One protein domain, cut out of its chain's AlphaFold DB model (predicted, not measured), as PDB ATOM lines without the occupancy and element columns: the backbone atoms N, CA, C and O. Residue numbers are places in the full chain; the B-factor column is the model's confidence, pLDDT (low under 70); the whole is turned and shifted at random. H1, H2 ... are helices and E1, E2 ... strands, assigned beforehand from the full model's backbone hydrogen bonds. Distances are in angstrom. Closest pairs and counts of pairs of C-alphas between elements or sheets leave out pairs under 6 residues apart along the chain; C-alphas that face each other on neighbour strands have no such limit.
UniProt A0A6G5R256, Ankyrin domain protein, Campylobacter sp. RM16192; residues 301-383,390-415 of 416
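This is residues 301 to 383 and 390 to 415 of the 416 residues of the protein "Ankyrin domain protein" of Campylobacter sp. RM16192 (UniProt A0A6G5R256). Two long helices, H1 and H3, make a V, close at their first ends, with the short H2 bridging them where they spread. H4 crosses the later half of H1 away from H3, beside a small strand hairpin, E1 and E2, at H1's end. The 109 printed residues hold H1, E1, E2, H2, H3 and H4 in that order, mostly helix, with one antiparallel sheet, E1 - E2. The whole is flat, spanning 44 by 42 by 19 A, and only just compact, close to loose, with a radius of gyration of the C-alphas of 15.2 A.

H1, residues 301 to 321, touches H2, residues 337 to 345, with residues 310 to 318 alone, opposite ways at a steep tilt of 49 degrees; C-alphas 314 and 342 are closest, 5.2 A. E1, residues 322 to 324, and E2, residues 330 to 332, form a hairpin, antiparallel at 145 degrees, with N 323 and O 331 3.0 A apart, within hydrogen-bond range. H2 and H3, residues 356 to 377, form a helical hairpin at a shallow tilt of 17 degrees; C-alphas 338 and 369 are closest, 5.4 A. H1 and H3 are close but not clearly touching, C-alphas 303 and 359 being closest at 7.1 A. H4, residues 403 to 413, touches H1 residues 315 to 319 alone, at a steep tilt of 55 degrees; C-alphas 315 and 409 are closest, 6.5 A. In each helix every O i to N i+4 pair is within hydrogen-bond range.

H1, 30.2 A long, begins at C-alpha 301 (-43.193, 39.581, -56.489). H3 is 31.4 A long and H4 15.2 A, ending at C-alpha 413 (-25.989, 52.538, -49.976).

Residues 384 to 389 are not printed, a gap of 14.9 A between C-alphas 383 and 390. Residues 377 to 382, of which 377 belongs to H3, stand free. No printed residue is under 70 in pLDDT.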
ATOM      1  N   GLU A 301     -43.272  38.427 -57.369       95.38
ATOM      2  CA  GLU A 301     -43.193  39.581 -56.489       95.38
ATOM      3  C   GLU A 301     -42.482  39.210 -55.181       95.38
ATOM      4  O   GLU A 301     -41.539  39.894 -54.798       95.38
ATOM      5  N   GLU A 302     -42.841  38.088 -54.552       96.25
ATOM      6  CA  GLU A 302     -42.164  37.598 -53.340       96.25
ATOM      7  C   GLU A 302     -40.701  37.210 -53.599       96.25
ATOM      8  O   GLU A 302     -39.838  37.508 -52.780       96.25
ATOM      9  N   LEU A 303     -40.386  36.610 -54.753       97.50
ATOM     10  CA  LEU A 303     -39.000  36.328 -55.147       97.50
ATOM     11  C   LEU A 303     -38.177  37.611 -55.314       97.50
ATOM     12  O   LEU A 303     -36.996  37.634 -54.958       97.50
ATOM     13  N   LYS A 304     -38.790  38.677 -55.841       96.56
ATOM     14  CA  LYS A 304     -38.142  39.985 -55.965       96.56
ATOM     15  C   LYS A 304     -37.944  40.639 -54.601       96.56
ATOM     16  O   LYS A 304     -36.841  41.093 -54.314       96.56
ATOM     17  N   GLU A 305     -38.966  40.635 -53.749       95.19
ATOM     18  CA  GLU A 305     -38.886  41.172 -52.385       95.19
ATOM     19  C   GLU A 305     -37.817  40.450 -51.551       95.19
ATOM     20  O   GLU A 305     -36.998  41.102 -50.900       95.19
ATOM     21  N   ALA A 306     -37.750  39.120 -51.642       97.00
ATOM     22  CA  ALA A 306     -36.724  38.337 -50.966       97.00
ATOM     23  C   ALA A 306     -35.315  38.650 -51.480       97.00
ATOM     24  O   ALA A 306     -34.370  38.739 -50.692       97.00
ATOM     25  N   TYR A 307     -35.165  38.852 -52.793       98.12
ATOM     26  CA  TYR A 307     -33.893  39.268 -53.374       98.12
ATOM     27  C   TYR A 307     -33.481  40.662 -52.898       98.12
ATOM     28  O   TYR A 307     -32.327  40.865 -52.524       98.12
ATOM     29  N   ASP A 308     -34.413  41.615 -52.881       96.12
ATOM     30  CA  ASP A 308     -34.152  42.983 -52.432       96.12
ATOM     31  C   ASP A 308     -33.710  43.012 -50.972       96.12
ATOM     32  O   ASP A 308     -32.706  43.654 -50.651       96.12
ATOM     33  N   TRP A 309     -34.381  42.241 -50.112       96.00
ATOM     34  CA  TRP A 309     -33.957  42.042 -48.730       96.00
ATOM     35  C   TRP A 309     -32.558  41.420 -48.655       96.00
ATOM     36  O   TRP A 309     -31.687  41.923 -47.946       96.00
ATOM     37  N   CYS A 310     -32.301  40.356 -49.418       97.56
ATOM     38  CA  CYS A 310     -30.997  39.701 -49.447       97.56
ATOM     39  C   CYS A 310     -29.867  40.649 -49.881       97.56
ATOM     40  O   CYS A 310     -28.779  40.638 -49.302       97.56
ATOM     41  N   HIS A 311     -30.122  41.472 -50.896       97.31
ATOM     42  CA  HIS A 311     -29.177  42.451 -51.410       97.31
ATOM     43  C   HIS A 311     -28.960  43.607 -50.422       97.31
ATOM     44  O   HIS A 311     -27.838  44.079 -50.246       97.31
ATOM     45  N   GLU A 312     -29.997  44.033 -49.703       95.75
ATOM     46  CA  GLU A 312     -29.840  44.978 -48.598       95.75
ATOM     47  C   GLU A 312     -28.933  44.402 -47.498       95.75
ATOM     48  O   GLU A 312     -27.984  45.064 -47.068       95.75
ATOM     49  N   GLN A 313     -29.140  43.139 -47.101       95.88
ATOM     50  CA  GLN A 313     -28.262  42.463 -46.137       95.88
ATOM     51  C   GLN A 313     -26.820  42.338 -46.655       95.88
ATOM     52  O   GLN A 313     -25.871  42.516 -45.887       95.88
ATOM     53  N   TYR A 314     -26.633  42.110 -47.961       95.94
ATOM     54  CA  TYR A 314     -25.313  42.148 -48.590       95.94
ATOM     55  C   TYR A 314     -24.629  43.504 -48.365       95.94
ATOM     56  O   TYR A 314     -23.531  43.545 -47.802       95.94
ATOM     57  N   ILE A 315     -25.287  44.608 -48.730       95.75
ATOM     58  CA  ILE A 315     -24.752  45.967 -48.560       95.75
ATOM     59  C   ILE A 315     -24.417  46.234 -47.087       95.75
ATOM     60  O   ILE A 315     -23.292  46.629 -46.771       95.75
ATOM     61  N   LEU A 316     -25.358  45.976 -46.174       95.06
ATOM     62  CA  LEU A 316     -25.170  46.205 -44.738       95.06
ATOM     63  C   LEU A 316     -23.987  45.408 -44.177       95.06
ATOM     64  O   LEU A 316     -23.219  45.927 -43.360       95.06
ATOM     65  N   SER A 317     -23.792  44.173 -44.648       94.50
ATOM     66  CA  SER A 317     -22.660  43.340 -44.240       94.50
ATOM     67  C   SER A 317     -21.316  43.926 -44.692       94.50
ATOM     68  O   SER A 317     -20.345  43.887 -43.934       94.50
ATOM     69  N   ILE A 318     -21.256  44.542 -45.879       94.12
ATOM     70  CA  ILE A 318     -20.060  45.217 -46.397       94.12
ATOM     71  C   ILE A 318     -19.757  46.478 -45.587       94.12
ATOM     72  O   ILE A 318     -18.633  46.635 -45.103       94.12
ATOM     73  N   LEU A 319     -20.756  47.337 -45.371       93.50
ATOM     74  CA  LEU A 319     -20.600  48.563 -44.576       93.50
ATOM     75  C   LEU A 319     -20.123  48.263 -43.149       93.50
ATOM     76  O   LEU A 319     -19.308  48.992 -42.582       93.50
ATOM     77  N   SER A 320     -20.604  47.160 -42.577       92.75
ATOM     78  CA  SER A 320     -20.257  46.744 -41.219       92.75
ATOM     79  C   SER A 320     -18.874  46.098 -41.121       92.75
ATOM     80  O   SER A 320     -18.247  46.161 -40.060       92.75
ATOM     81  N   ALA A 321     -18.375  45.476 -42.189       92.56
ATOM     82  CA  ALA A 321     -17.134  44.705 -42.159       92.56
ATOM     83  C   ALA A 321     -15.907  45.482 -42.635       92.56
ATOM     84  O   ALA A 321     -14.795  45.196 -42.189       92.56
ATOM     85  N   TYR A 322     -16.092  46.465 -43.510       92.50
ATOM     86  CA  TYR A 322     -15.001  47.255 -44.062       92.50
ATOM     87  C   TYR A 322     -14.822  48.582 -43.330       92.50
ATOM     88  O   TYR A 322     -15.729  49.130 -42.706       92.50
ATOM     89  N   THR A 323     -13.606  49.101 -43.397       91.31
ATOM     90  CA  THR A 323     -13.256  50.439 -42.929       91.31
ATOM     91  C   THR A 323     -12.305  51.076 -43.928       91.31
ATOM     92  O   THR A 323     -11.676  50.374 -44.717       91.31
ATOM     93  N   ILE A 324     -12.229  52.399 -43.907       93.06
ATOM     94  CA  ILE A 324     -11.435  53.190 -44.844       93.06
ATOM     95  C   ILE A 324     -10.270  53.850 -44.104       93.06
ATOM     96  O   ILE A 324     -10.442  54.283 -42.963       93.06
ATOM     97  N   ASP A 325      -9.093  53.879 -44.724       90.44
ATOM     98  CA  ASP A 325      -7.937  54.630 -44.226       90.44
ATOM     99  C   ASP A 325      -7.880  56.062 -44.793       90.44
ATOM    100  O   ASP A 325      -8.696  56.464 -45.629       90.44
ATOM    101  N   ASP A 326      -6.884  56.837 -44.358       89.81
ATOM    102  CA  ASP A 326      -6.672  58.220 -44.808       89.81
ATOM    103  C   ASP A 326      -6.363  58.328 -46.316       89.81
ATOM    104  O   ASP A 326      -6.551  59.386 -46.918       89.81
ATOM    105  N   ASN A 327      -5.927  57.233 -46.949       89.56
ATOM    106  CA  ASN A 327      -5.653  57.147 -48.385       89.56
ATOM    107  C   ASN A 327      -6.872  56.670 -49.190       89.56
ATOM    108  O   ASN A 327      -6.731  56.304 -50.359       89.56
ATOM    109  N   LEU A 328      -8.063  56.647 -48.583       85.25
ATOM    110  CA  LEU A 328      -9.305  56.148 -49.177       85.25
ATOM    111  C   LEU A 328      -9.244  54.670 -49.598       85.25
ATOM    112  O   LEU A 328      -9.988  54.229 -50.478       85.25
ATOM    113  N   THR A 329      -8.364  53.892 -48.970       89.25
ATOM    114  CA  THR A 329      -8.235  52.456 -49.208       89.25
ATOM    115  C   THR A 329      -9.107  51.702 -48.219       89.25
ATOM    116  O   THR A 329      -8.992  51.863 -47.003       89.25
ATOM    117  N   TYR A 330      -9.990  50.853 -48.746       90.75
ATOM    118  CA  TYR A 330     -10.833  50.005 -47.919       90.75
ATOM    119  C   TYR A 330     -10.078  48.751 -47.495       90.75
ATOM    120  O   TYR A 330      -9.486  48.053 -48.321       90.75
ATOM    121  N   TYR A 331     -10.159  48.421 -46.210       88.56
ATOM    122  CA  TYR A 331      -9.650  47.167 -45.675       88.56
ATOM    123  C   TYR A 331     -10.693  46.465 -44.816       88.56
ATOM    124  O   TYR A 331     -11.563  47.077 -44.191       88.56
ATOM    125  N   LEU A 332     -10.617  45.140 -44.835       90.44
ATOM    126  CA  LEU A 332     -11.560  44.276 -44.161       90.44
ATOM    127  C   LEU A 332     -11.190  44.113 -42.683       90.44
ATOM    128  O   LEU A 332     -10.054  43.762 -42.372       90.44
ATOM    129  N   ARG A 333     -12.157  44.312 -41.780       90.75
ATOM    130  CA  ARG A 333     -11.982  44.107 -40.332       90.75
ATOM    131  C   ARG A 333     -12.268  42.673 -39.890       90.75
ATOM    132  O   ARG A 333     -11.567  42.167 -39.022       90.75
ATOM    133  N   TYR A 334     -13.300  42.041 -40.443       89.44
ATOM    134  CA  TYR A 334     -13.698  40.677 -40.084       89.44
ATOM    135  C   TYR A 334     -14.470  39.988 -41.214       89.44
ATOM    136  O   TYR A 334     -15.181  40.640 -41.980       89.44
ATOM    137  N   GLU A 335     -14.352  38.664 -41.296       89.50
ATOM    138  CA  GLU A 335     -15.152  37.803 -42.177       89.50
ATOM    139  C   GLU A 335     -16.338  37.184 -41.442       89.50
ATOM    140  O   GLU A 335     -16.270  36.960 -40.234       89.50
ATOM    141  N   ASN A 336     -17.420  36.921 -42.179       91.56
ATOM    142  CA  ASN A 336     -18.577  36.181 -41.691       91.56
ATOM    143  C   ASN A 336     -19.194  35.351 -42.843       91.56
ATOM    144  O   ASN A 336     -19.186  35.762 -44.005       91.56
ATOM    145  N   LEU A 337     -19.664  34.139 -42.546       94.69
ATOM    146  CA  LEU A 337     -20.176  33.158 -43.508       94.69
ATOM    147  C   LEU A 337     -21.426  33.665 -44.227       94.69
ATOM    148  O   LEU A 337     -21.562  33.466 -45.434       94.69
ATOM    149  N   THR A 338     -22.322  34.342 -43.510       95.44
ATOM    150  CA  THR A 338     -23.559  34.895 -44.083       95.44
ATOM    151  C   THR A 338     -23.284  35.910 -45.195       95.44
ATOM    152  O   THR A 338     -23.940  35.858 -46.235       95.44
ATOM    153  N   ARG A 339     -22.253  36.763 -45.068       94.50
ATOM    154  CA  ARG A 339     -21.844  37.668 -46.157       94.50
ATOM    155  C   ARG A 339     -21.355  36.921 -47.386       94.50
ATOM    156  O   ARG A 339     -21.675  37.342 -48.492       94.50
ATOM    157  N   SER A 340     -20.600  35.838 -47.216       94.19
ATOM    158  CA  SER A 340     -20.167  35.014 -48.350       94.19
ATOM    159  C   SER A 340     -21.367  34.457 -49.120       94.19
ATOM    160  O   SER A 340     -21.357  34.485 -50.348       94.19
ATOM    161  N   VAL A 341     -22.435  34.052 -48.423       96.44
ATOM    162  CA  VAL A 341     -23.691  33.620 -49.064       96.44
ATOM    163  C   VAL A 341     -24.382  34.786 -49.778       96.44
ATOM    164  O   VAL A 341     -24.757  34.664 -50.941       96.44
ATOM    165  N   HIS A 342     -24.510  35.946 -49.130       95.94
ATOM    166  CA  HIS A 342     -25.081  37.134 -49.771       95.94
ATOM    167  C   HIS A 342     -24.289  37.572 -51.011       95.94
ATOM    168  O   HIS A 342     -24.880  37.964 -52.011       95.94
ATOM    169  N   GLN A 343     -22.961  37.471 -50.976       94.44
ATOM    170  CA  GLN A 343     -22.097  37.797 -52.104       94.44
ATOM    171  C   GLN A 343     -22.248  36.804 -53.265       94.44
ATOM    172  O   GLN A 343     -22.146  37.209 -54.420       94.44
ATOM    173  N   GLU A 344     -22.480  35.523 -52.970       95.38
ATOM    174  CA  GLU A 344     -22.721  34.486 -53.977       95.38
ATOM    175  C   GLU A 344     -24.051  34.717 -54.716       95.38
ATOM    176  O   GLU A 344     -24.096  34.610 -55.940       95.38
ATOM    177  N   TYR A 345     -25.116  35.080 -53.992       96.31
ATOM    178  CA  TYR A 345     -26.478  35.100 -54.542       96.31
ATOM    179  C   TYR A 345     -27.029  36.494 -54.865       96.31
ATOM    180  O   TYR A 345     -27.832  36.635 -55.787       96.31
ATOM    181  N   CYS A 346     -26.625  37.531 -54.132       95.81
ATOM    182  CA  CYS A 346     -27.367  38.792 -54.048       95.81
ATOM    183  C   CYS A 346     -26.484  40.034 -54.209       95.81
ATOM    184  O   CYS A 346     -26.733  41.059 -53.582       95.81
ATOM    185  N   TYR A 347     -25.428  39.967 -55.021       92.75
ATOM    186  CA  TYR A 347     -24.506  41.096 -55.198       92.75
ATOM    187  C   TYR A 347     -24.989  42.159 -56.206       92.75
ATOM    188  O   TYR A 347     -24.452  43.263 -56.205       92.75
ATOM    189  N   ASP A 348     -25.963  41.847 -57.069       93.31
ATOM    190  CA  ASP A 348     -26.430  42.735 -58.145       93.31
ATOM    191  C   ASP A 348     -27.732  43.449 -57.765       93.31
ATOM    192  O   ASP A 348     -28.783  42.828 -57.651       93.31
ATOM    193  N   ALA A 349     -27.681  44.775 -57.651       90.44
ATOM    194  CA  ALA A 349     -28.797  45.624 -57.244       90.44
ATOM    195  C   ALA A 349     -30.080  45.475 -58.082       90.44
ATOM    196  O   ALA A 349     -31.172  45.747 -57.581       90.44
ATOM    197  N   ASN A 350     -29.968  45.077 -59.354       90.56
ATOM    198  CA  ASN A 350     -31.098  45.051 -60.289       90.56
ATOM    199  C   ASN A 350     -31.619  43.641 -60.590       90.56
ATOM    200  O   ASN A 350     -32.424  43.468 -61.506       90.56
ATOM    201  N   SER A 351     -31.166  42.637 -59.844       95.31
ATOM    202  CA  SER A 351     -31.528  41.242 -60.085       95.31
ATOM    203  C   SER A 351     -32.729  40.790 -59.231       95.31
ATOM    204  O   SER A 351     -33.388  41.588 -58.555       95.31
ATOM    205  N   THR A 352     -33.075  39.510 -59.353       96.94
ATOM    206  CA  THR A 352     -34.143  38.810 -58.630       96.94
ATOM    207  C   THR A 352     -33.797  37.326 -58.529       96.94
ATOM    208  O   THR A 352     -33.034  36.802 -59.346       96.94
ATOM    209  N   PHE A 353     -34.402  36.603 -57.586       97.31
ATOM    210  CA  PHE A 353     -34.432  35.147 -57.688       97.31
ATOM    211  C   PHE A 353     -35.329  34.758 -58.868       97.31
ATOM    212  O   PHE A 353     -36.519  35.060 -58.880       97.31
ATOM    213  N   ASN A 354     -34.746  34.138 -59.896       90.69
ATOM    214  CA  ASN A 354     -35.474  33.808 -61.128       90.69
ATOM    215  C   ASN A 354     -36.415  32.608 -60.961       90.69
ATOM    216  O   ASN A 354     -37.402  32.493 -61.685       90.69
ATOM    217  N   GLU A 355     -36.099  31.713 -60.025       95.06
ATOM    218  CA  GLU A 355     -36.811  30.458 -59.800       95.06
ATOM    219  C   GLU A 355     -36.899  30.156 -58.302       95.06
ATOM    220  O   GLU A 355     -35.965  30.444 -57.546       95.06
ATOM    221  N   THR A 356     -37.980  29.483 -57.892       96.62
ATOM    222  CA  THR A 356     -38.178  28.964 -56.527       96.62
ATOM    223  C   THR A 356     -36.977  28.154 -56.042       96.62
ATOM    224  O   THR A 356     -36.590  28.256 -54.880       96.62
ATOM    225  N   LYS A 357     -36.345  27.383 -56.939       97.50
ATOM    226  CA  LYS A 357     -35.163  26.582 -56.615       97.50
ATOM    227  C   LYS A 357     -33.999  27.444 -56.117       97.50
ATOM    228  O   LYS A 357     -33.455  27.163 -55.058       97.50
ATOM    229  N   VAL A 358     -33.672  28.521 -56.833       97.19
ATOM    230  CA  VAL A 358     -32.563  29.425 -56.475       97.19
ATOM    231  C   VAL A 358     -32.838  30.139 -55.151       97.19
ATOM    232  O   VAL A 358     -31.930  30.294 -54.337       97.19
ATOM    233  N   PHE A 359     -34.093  30.534 -54.906       97.81
ATOM    234  CA  PHE A 359     -34.499  31.108 -53.621       97.81
ATOM    235  C   PHE A 359     -34.274  30.126 -52.461       97.81
ATOM    236  O   PHE A 359     -33.661  30.504 -51.463       97.81
ATOM    237  N   PHE A 360     -34.697  28.862 -52.600       97.69
ATOM    238  CA  PHE A 360     -34.510  27.867 -51.540       97.69
ATOM    239  C   PHE A 360     -33.041  27.468 -51.331       97.69
ATOM    240  O   PHE A 360     -32.605  27.334 -50.188       97.69
ATOM    241  N   GLU A 361     -32.249  27.380 -52.405       97.00
ATOM    242  CA  GLU A 361     -30.796  27.190 -52.313       97.00
ATOM    243  C   GLU A 361     -30.129  28.313 -51.508       97.00
ATOM    244  O   GLU A 361     -29.292  28.052 -50.639       97.00
ATOM    245  N   TRP A 362     -30.513  29.565 -51.778       97.69
ATOM    246  CA  TRP A 362     -30.002  30.724 -51.058       97.69
ATOM    247  C   TRP A 362     -30.420  30.715 -49.586       97.69
ATOM    248  O   TRP A 362     -29.554  30.788 -48.713       97.69
ATOM    249  N   THR A 363     -31.720  30.625 -49.295       96.62
ATOM    250  CA  THR A 363     -32.220  30.748 -47.919       96.62
ATOM    251  C   THR A 363     -31.708  29.611 -47.039       96.62
ATOM    252  O   THR A 363     -31.290  29.858 -45.913       96.62
ATOM    253  N   ASN A 364     -31.616  28.380 -47.560       97.50
ATOM    254  CA  ASN A 364     -31.050  27.258 -46.814       97.50
ATOM    255  C   ASN A 364     -29.552  27.466 -46.541       97.50
ATOM    256  O   ASN A 364     -29.103  27.317 -45.401       97.50
ATOM    257  N   LYS A 365     -28.767  27.885 -47.549       97.38
ATOM    258  CA  LYS A 365     -27.345  28.220 -47.351       97.38
ATOM    259  C   LYS A 365     -27.163  29.353 -46.345       97.38
ATOM    260  O   LYS A 365     -26.240  29.287 -45.529       97.38
ATOM    261  N   TYR A 366     -28.018  30.371 -46.393       97.38
ATOM    262  CA  TYR A 366     -28.002  31.502 -45.473       97.38
ATOM    263  C   TYR A 366     -28.315  31.056 -44.041       97.38
ATOM    264  O   TYR A 366     -27.514  31.313 -43.143       97.38
ATOM    265  N   THR A 367     -29.409  30.317 -43.832       96.94
ATOM    266  CA  THR A 367     -29.796  29.767 -42.527       96.94
ATOM    267  C   THR A 367     -28.702  28.849 -41.980       96.94
ATOM    268  O   THR A 367     -28.253  29.026 -40.846       96.94
ATOM    269  N   ARG A 368     -28.157  27.942 -42.802       97.38
ATOM    270  CA  ARG A 368     -27.008  27.102 -42.433       97.38
ATOM    271  C   ARG A 368     -25.804  27.935 -41.992       97.38
ATOM    272  O   ARG A 368     -25.206  27.628 -40.963       97.38
ATOM    273  N   ALA A 369     -25.419  28.943 -42.777       96.94
ATOM    274  CA  ALA A 369     -24.296  29.817 -42.460       96.94
ATOM    275  C   ALA A 369     -24.525  30.520 -41.119       96.94
ATOM    276  O   ALA A 369     -23.705  30.370 -40.220       96.94
ATOM    277  N   ASN A 370     -25.676  31.173 -40.952       95.81
ATOM    278  CA  ASN A 370     -26.054  31.890 -39.738       95.81
ATOM    279  C   ASN A 370     -25.968  30.995 -38.485       95.81
ATOM    280  O   ASN A 370     -25.293  31.320 -37.513       95.81
ATOM    281  N   ARG A 371     -26.544  29.787 -38.544       96.38
ATOM    282  CA  ARG A 371     -26.528  28.842 -37.414       96.38
ATOM    283  C   ARG A 371     -25.141  28.274 -37.111       96.38
ATOM    284  O   ARG A 371     -24.836  27.978 -35.957       96.38
ATOM    285  N   ILE A 372     -24.278  28.118 -38.118       96.38
ATOM    286  CA  ILE A 372     -22.868  27.772 -37.893       96.38
ATOM    287  C   ILE A 372     -22.156  28.919 -37.169       96.38
ATOM    288  O   ILE A 372     -21.417  28.662 -36.220       96.38
ATOM    289  N   GLU A 373     -22.381  30.166 -37.587       94.50
ATOM    290  CA  GLU A 373     -21.784  31.347 -36.953       94.50
ATOM    291  C   GLU A 373     -22.199  31.486 -35.492       94.50
ATOM    292  O   GLU A 373     -21.329  31.680 -34.638       94.50
ATOM    293  N   ASP A 374     -23.484  31.279 -35.192       94.31
ATOM    294  CA  ASP A 374     -24.002  31.242 -33.821       94.31
ATOM    295  C   ASP A 374     -23.175  30.295 -32.941       94.31
ATOM    296  O   ASP A 374     -22.816  30.639 -31.814       94.31
ATOM    297  N   VAL A 375     -22.814  29.111 -33.451       94.81
ATOM    298  CA  VAL A 375     -22.015  28.128 -32.704       94.81
ATOM    299  C   VAL A 375     -20.539  28.527 -32.634       94.81
ATOM    300  O   VAL A 375     -19.963  28.486 -31.543       94.81
ATOM    301  N   LEU A 376     -19.934  28.946 -33.753       92.62
ATOM    302  CA  LEU A 376     -18.527  29.366 -33.834       92.62
ATOM    303  C   LEU A 376     -18.207  30.512 -32.861       92.62
ATOM    304  O   LEU A 376     -17.187  30.486 -32.151       92.62
ATOM    305  N   PHE A 377     -19.096  31.501 -32.807       89.38
ATOM    306  CA  PHE A 377     -18.944  32.704 -31.995       89.38
ATOM    307  C   PHE A 377     -19.635  32.614 -30.631       89.38
ATOM    308  O   PHE A 377     -19.487  33.525 -29.814       89.38
ATOM    309  N   SER A 378     -20.312  31.501 -30.327       87.88
ATOM    310  CA  SER A 378     -20.846  31.267 -28.987       87.88
ATOM    311  C   SER A 378     -19.743  31.238 -27.924       87.88
ATOM    312  O   SER A 378     -18.579  30.896 -28.168       87.88
ATOM    313  N   SER A 379     -20.137  31.525 -26.684       83.56
ATOM    314  CA  SER A 379     -19.286  31.330 -25.507       83.56
ATOM    315  C   SER A 379     -19.032  29.850 -25.178       83.56
ATOM    316  O   SER A 379     -18.137  29.545 -24.392       83.56
ATOM    317  N   LYS A 380     -19.784  28.921 -25.785       83.19
ATOM    318  CA  LYS A 380     -19.716  27.472 -25.541       83.19
ATOM    319  C   LYS A 380     -18.687  26.806 -26.457       83.19
ATOM    320  O   LYS A 380     -19.025  26.093 -27.399       83.19
ATOM    321  N   LYS A 381     -17.402  27.064 -26.199       82.56
ATOM    322  CA  LYS A 381     -16.292  26.549 -27.027       82.56
ATOM    323  C   LYS A 381     -16.172  25.019 -27.030       82.56
ATOM    324  O   LYS A 381     -15.605  24.468 -27.964       82.56
ATOM    325  N   ASP A 382     -16.763  24.334 -26.056       89.56
ATOM    326  CA  ASP A 382     -16.875  22.871 -25.994       89.56
ATOM    327  C   ASP A 382     -17.728  22.264 -27.124       89.56
ATOM    328  O   ASP A 382     -17.634  21.065 -27.396       89.56
ATOM    329  N   LYS A 383     -18.521  23.089 -27.824       93.06
ATOM    330  CA  LYS A 383     -19.274  22.680 -29.016       93.06
ATOM    331  C   LYS A 383     -18.431  22.606 -30.297       93.06
ATOM    332  O   LYS A 383     -18.938  22.145 -31.317       93.06
ATOM    333  N   GLN A 390      -5.413  22.116 -35.867       90.19
ATOM    334  CA  GLN A 390      -6.138  23.364 -36.066       90.19
ATOM    335  C   GLN A 390      -6.652  23.886 -34.713       90.19
ATOM    336  O   GLN A 390      -7.108  23.119 -33.867       90.19
ATOM    337  N   THR A 391      -6.564  25.195 -34.492       88.19
ATOM    338  CA  THR A 391      -7.030  25.839 -33.247       88.19
ATOM    339  C   THR A 391      -8.152  26.841 -33.479       88.19
ATOM    340  O   THR A 391      -8.810  27.258 -32.528       88.19
ATOM    341  N   GLU A 392      -8.374  27.231 -34.732       89.44
ATOM    342  CA  GLU A 392      -9.409  28.174 -35.131       89.44
ATOM    343  C   GLU A 392      -9.942  27.863 -36.529       89.44
ATOM    344  O   GLU A 392      -9.271  27.238 -37.355       89.44
ATOM    345  N   TYR A 393     -11.164  28.315 -36.798       91.19
ATOM    346  CA  TYR A 393     -11.741  28.289 -38.132       91.19
ATOM    347  C   TYR A 393     -11.590  29.667 -38.761       91.19
ATOM    348  O   TYR A 393     -12.133  30.646 -38.249       91.19
ATOM    349  N   VAL A 394     -10.848  29.736 -39.863       89.69
ATOM    350  CA  VAL A 394     -10.635  30.980 -40.600       89.69
ATOM    351  C   VAL A 394     -11.677  31.060 -41.705       89.69
ATOM    352  O   VAL A 394     -11.608  30.325 -42.690       89.69
ATOM    353  N   ILE A 395     -12.643  31.960 -41.543       90.44
ATOM    354  CA  ILE A 395     -13.654  32.218 -42.568       90.44
ATOM    355  C   ILE A 395     -12.968  32.879 -43.767       90.44
ATOM    356  O   ILE A 395     -12.269  33.882 -43.617       90.44
ATOM    357  N   LYS A 396     -13.172  32.313 -44.958       85.94
ATOM    358  CA  LYS A 396     -12.679  32.864 -46.225       85.94
ATOM    359  C   LYS A 396     -13.826  33.571 -46.959       85.94
ATOM    360  O   LYS A 396     -14.936  33.031 -46.983       85.94
ATOM    361  N   PRO A 397     -13.582  34.741 -47.576       83.25
ATOM    362  CA  PRO A 397     -14.592  35.385 -48.405       83.25
ATOM    363  C   PRO A 397     -14.912  34.523 -49.623       83.25
ATOM    364  O   PRO A 397     -14.009  33.918 -50.205       83.25
ATOM    365  N   TYR A 398     -16.171  34.549 -50.061       88.44
ATOM    366  CA  TYR A 398     -16.566  33.981 -51.352       88.44
ATOM    367  C   TYR A 398     -15.766  34.614 -52.501       88.44
ATOM    368  O   TYR A 398     -15.186  33.918 -53.334       88.44
ATOM    369  N   LYS A 399     -15.657  35.949 -52.502       90.38
ATOM    370  CA  LYS A 399     -14.787  36.701 -53.409       90.38
ATOM    371  C   LYS A 399     -14.160  37.887 -52.678       90.38
ATOM    372  O   LYS A 399     -14.847  38.697 -52.061       90.38
ATOM    373  N   LYS A 400     -12.842  38.054 -52.815       89.06
ATOM    374  CA  LYS A 400     -12.154  39.253 -52.323       89.06
ATOM    375  C   LYS A 400     -12.545  40.467 -53.173       89.06
ATOM    376  O   LYS A 400     -12.316  40.461 -54.380       89.06
ATOM    377  N   LEU A 401     -13.111  41.490 -52.538       91.12
ATOM    378  CA  LEU A 401     -13.480  42.745 -53.193       91.12
ATOM    379  C   LEU A 401     -12.302  43.722 -53.249       91.12
ATOM    380  O   LEU A 401     -11.491  43.804 -52.324       91.12
ATOM    381  N   THR A 402     -12.234  44.476 -54.339       92.19
ATOM    382  CA  THR A 402     -11.335  45.620 -54.518       92.19
ATOM    383  C   THR A 402     -11.893  46.875 -53.839       92.19
ATOM    384  O   THR A 402     -13.103  46.995 -53.641       92.19
ATOM    385  N   SER A 403     -11.030  47.848 -53.520       90.44
ATOM    386  CA  SER A 403     -11.467  49.144 -52.969       90.44
ATOM    387  C   SER A 403     -12.479  49.857 -53.872       90.44
ATOM    388  O   SER A 403     -13.406  50.478 -53.361       90.44
ATOM    389  N   ASP A 404     -12.351  49.725 -55.196       92.19
ATOM    390  CA  ASP A 404     -13.283  50.324 -56.157       92.19
ATOM    391  C   ASP A 404     -14.661  49.651 -56.131       92.19
ATOM    392  O   ASP A 404     -15.683  50.332 -56.215       92.19
ATOM    393  N   GLU A 405     -14.713  48.322 -55.997       93.44
ATOM    394  CA  GLU A 405     -15.976  47.593 -55.825       93.44
ATOM    395  C   GLU A 405     -16.664  47.994 -54.512       93.44
ATOM    396  O   GLU A 405     -17.857  48.283 -54.511       93.44
ATOM    397  N   ILE A 406     -15.910  48.095 -53.412       93.69
ATOM    398  CA  ILE A 406     -16.453  48.498 -52.105       93.69
ATOM    399  C   ILE A 406     -16.954  49.940 -52.149       93.69
ATOM    400  O   ILE A 406     -18.050  50.224 -51.672       93.69
ATOM    401  N   LYS A 407     -16.197  50.849 -52.772       92.50
ATOM    402  CA  LYS A 407     -16.610  52.242 -52.950       92.50
ATOM    403  C   LYS A 407     -17.940  52.342 -53.697       92.50
ATOM    404  O   LYS A 407     -18.809  53.091 -53.263       92.50
ATOM    405  N   LYS A 408     -18.135  51.561 -54.767       92.81
ATOM    406  CA  LYS A 408     -19.417  51.517 -55.496       92.81
ATOM    407  C   LYS A 408     -20.571  51.061 -54.605       92.81
ATOM    408  O   LYS A 408     -21.625  51.685 -54.640       92.81
ATOM    409  N   ILE A 409     -20.359  50.031 -53.785       93.81
ATOM    410  CA  ILE A 409     -21.367  49.528 -52.836       93.81
ATOM    411  C   ILE A 409     -21.708  50.594 -51.780       93.81
ATOM    412  O   ILE A 409     -22.875  50.818 -51.476       93.81
ATOM    413  N   VAL A 410     -20.705  51.304 -51.250       90.31
ATOM    414  CA  VAL A 410     -20.906  52.406 -50.289       90.31
ATOM    415  C   VAL A 410     -21.674  53.570 -50.926       90.31
ATOM    416  O   VAL A 410     -22.578  54.132 -50.312       90.31
ATOM    417  N   GLU A 411     -21.338  53.940 -52.161       90.88
ATOM    418  CA  GLU A 411     -22.052  54.980 -52.909       90.88
ATOM    419  C   GLU A 411     -23.491  54.581 -53.239       90.88
ATOM    420  O   GLU A 411     -24.372  55.439 -53.265       90.88
ATOM    421  N   GLU A 412     -23.735  53.299 -53.504       91.19
ATOM    422  CA  GLU A 412     -25.077  52.763 -53.695       91.19
ATOM    423  C   GLU A 412     -25.903  52.850 -52.411       91.19
ATOM    424  O   GLU A 412     -27.037  53.326 -52.452       91.19
ATOM    425  N   ALA A 413     -25.322  52.471 -51.270       90.00
ATOM    426  CA  ALA A 413     -25.989  52.538 -49.976       90.00
ATOM    427  C   ALA A 413     -26.464  53.954 -49.618       90.00
ATOM    428  O   ALA A 413     -27.518  54.107 -49.022       90.00
ATOM    429  N   HIS A 414     -25.717  54.994 -50.006       85.31
ATOM    430  CA  HIS A 414     -26.108  56.391 -49.773       85.31
ATOM    431  C   HIS A 414     -27.227  56.903 -50.698       85.31
ATOM    432  O   HIS A 414     -27.732  58.005 -50.478       85.31
ATOM    433  N   LYS A 415     -27.561  56.176 -51.772       82.31
ATOM    434  CA  LYS A 415     -28.613  56.563 -52.730       82.31
ATOM    435  C   LYS A 415     -29.977  55.955 -52.404       82.31
ATOM    436  O   LYS A 415     -30.969  56.425 -52.959       82.31
TER     437      LYS A 415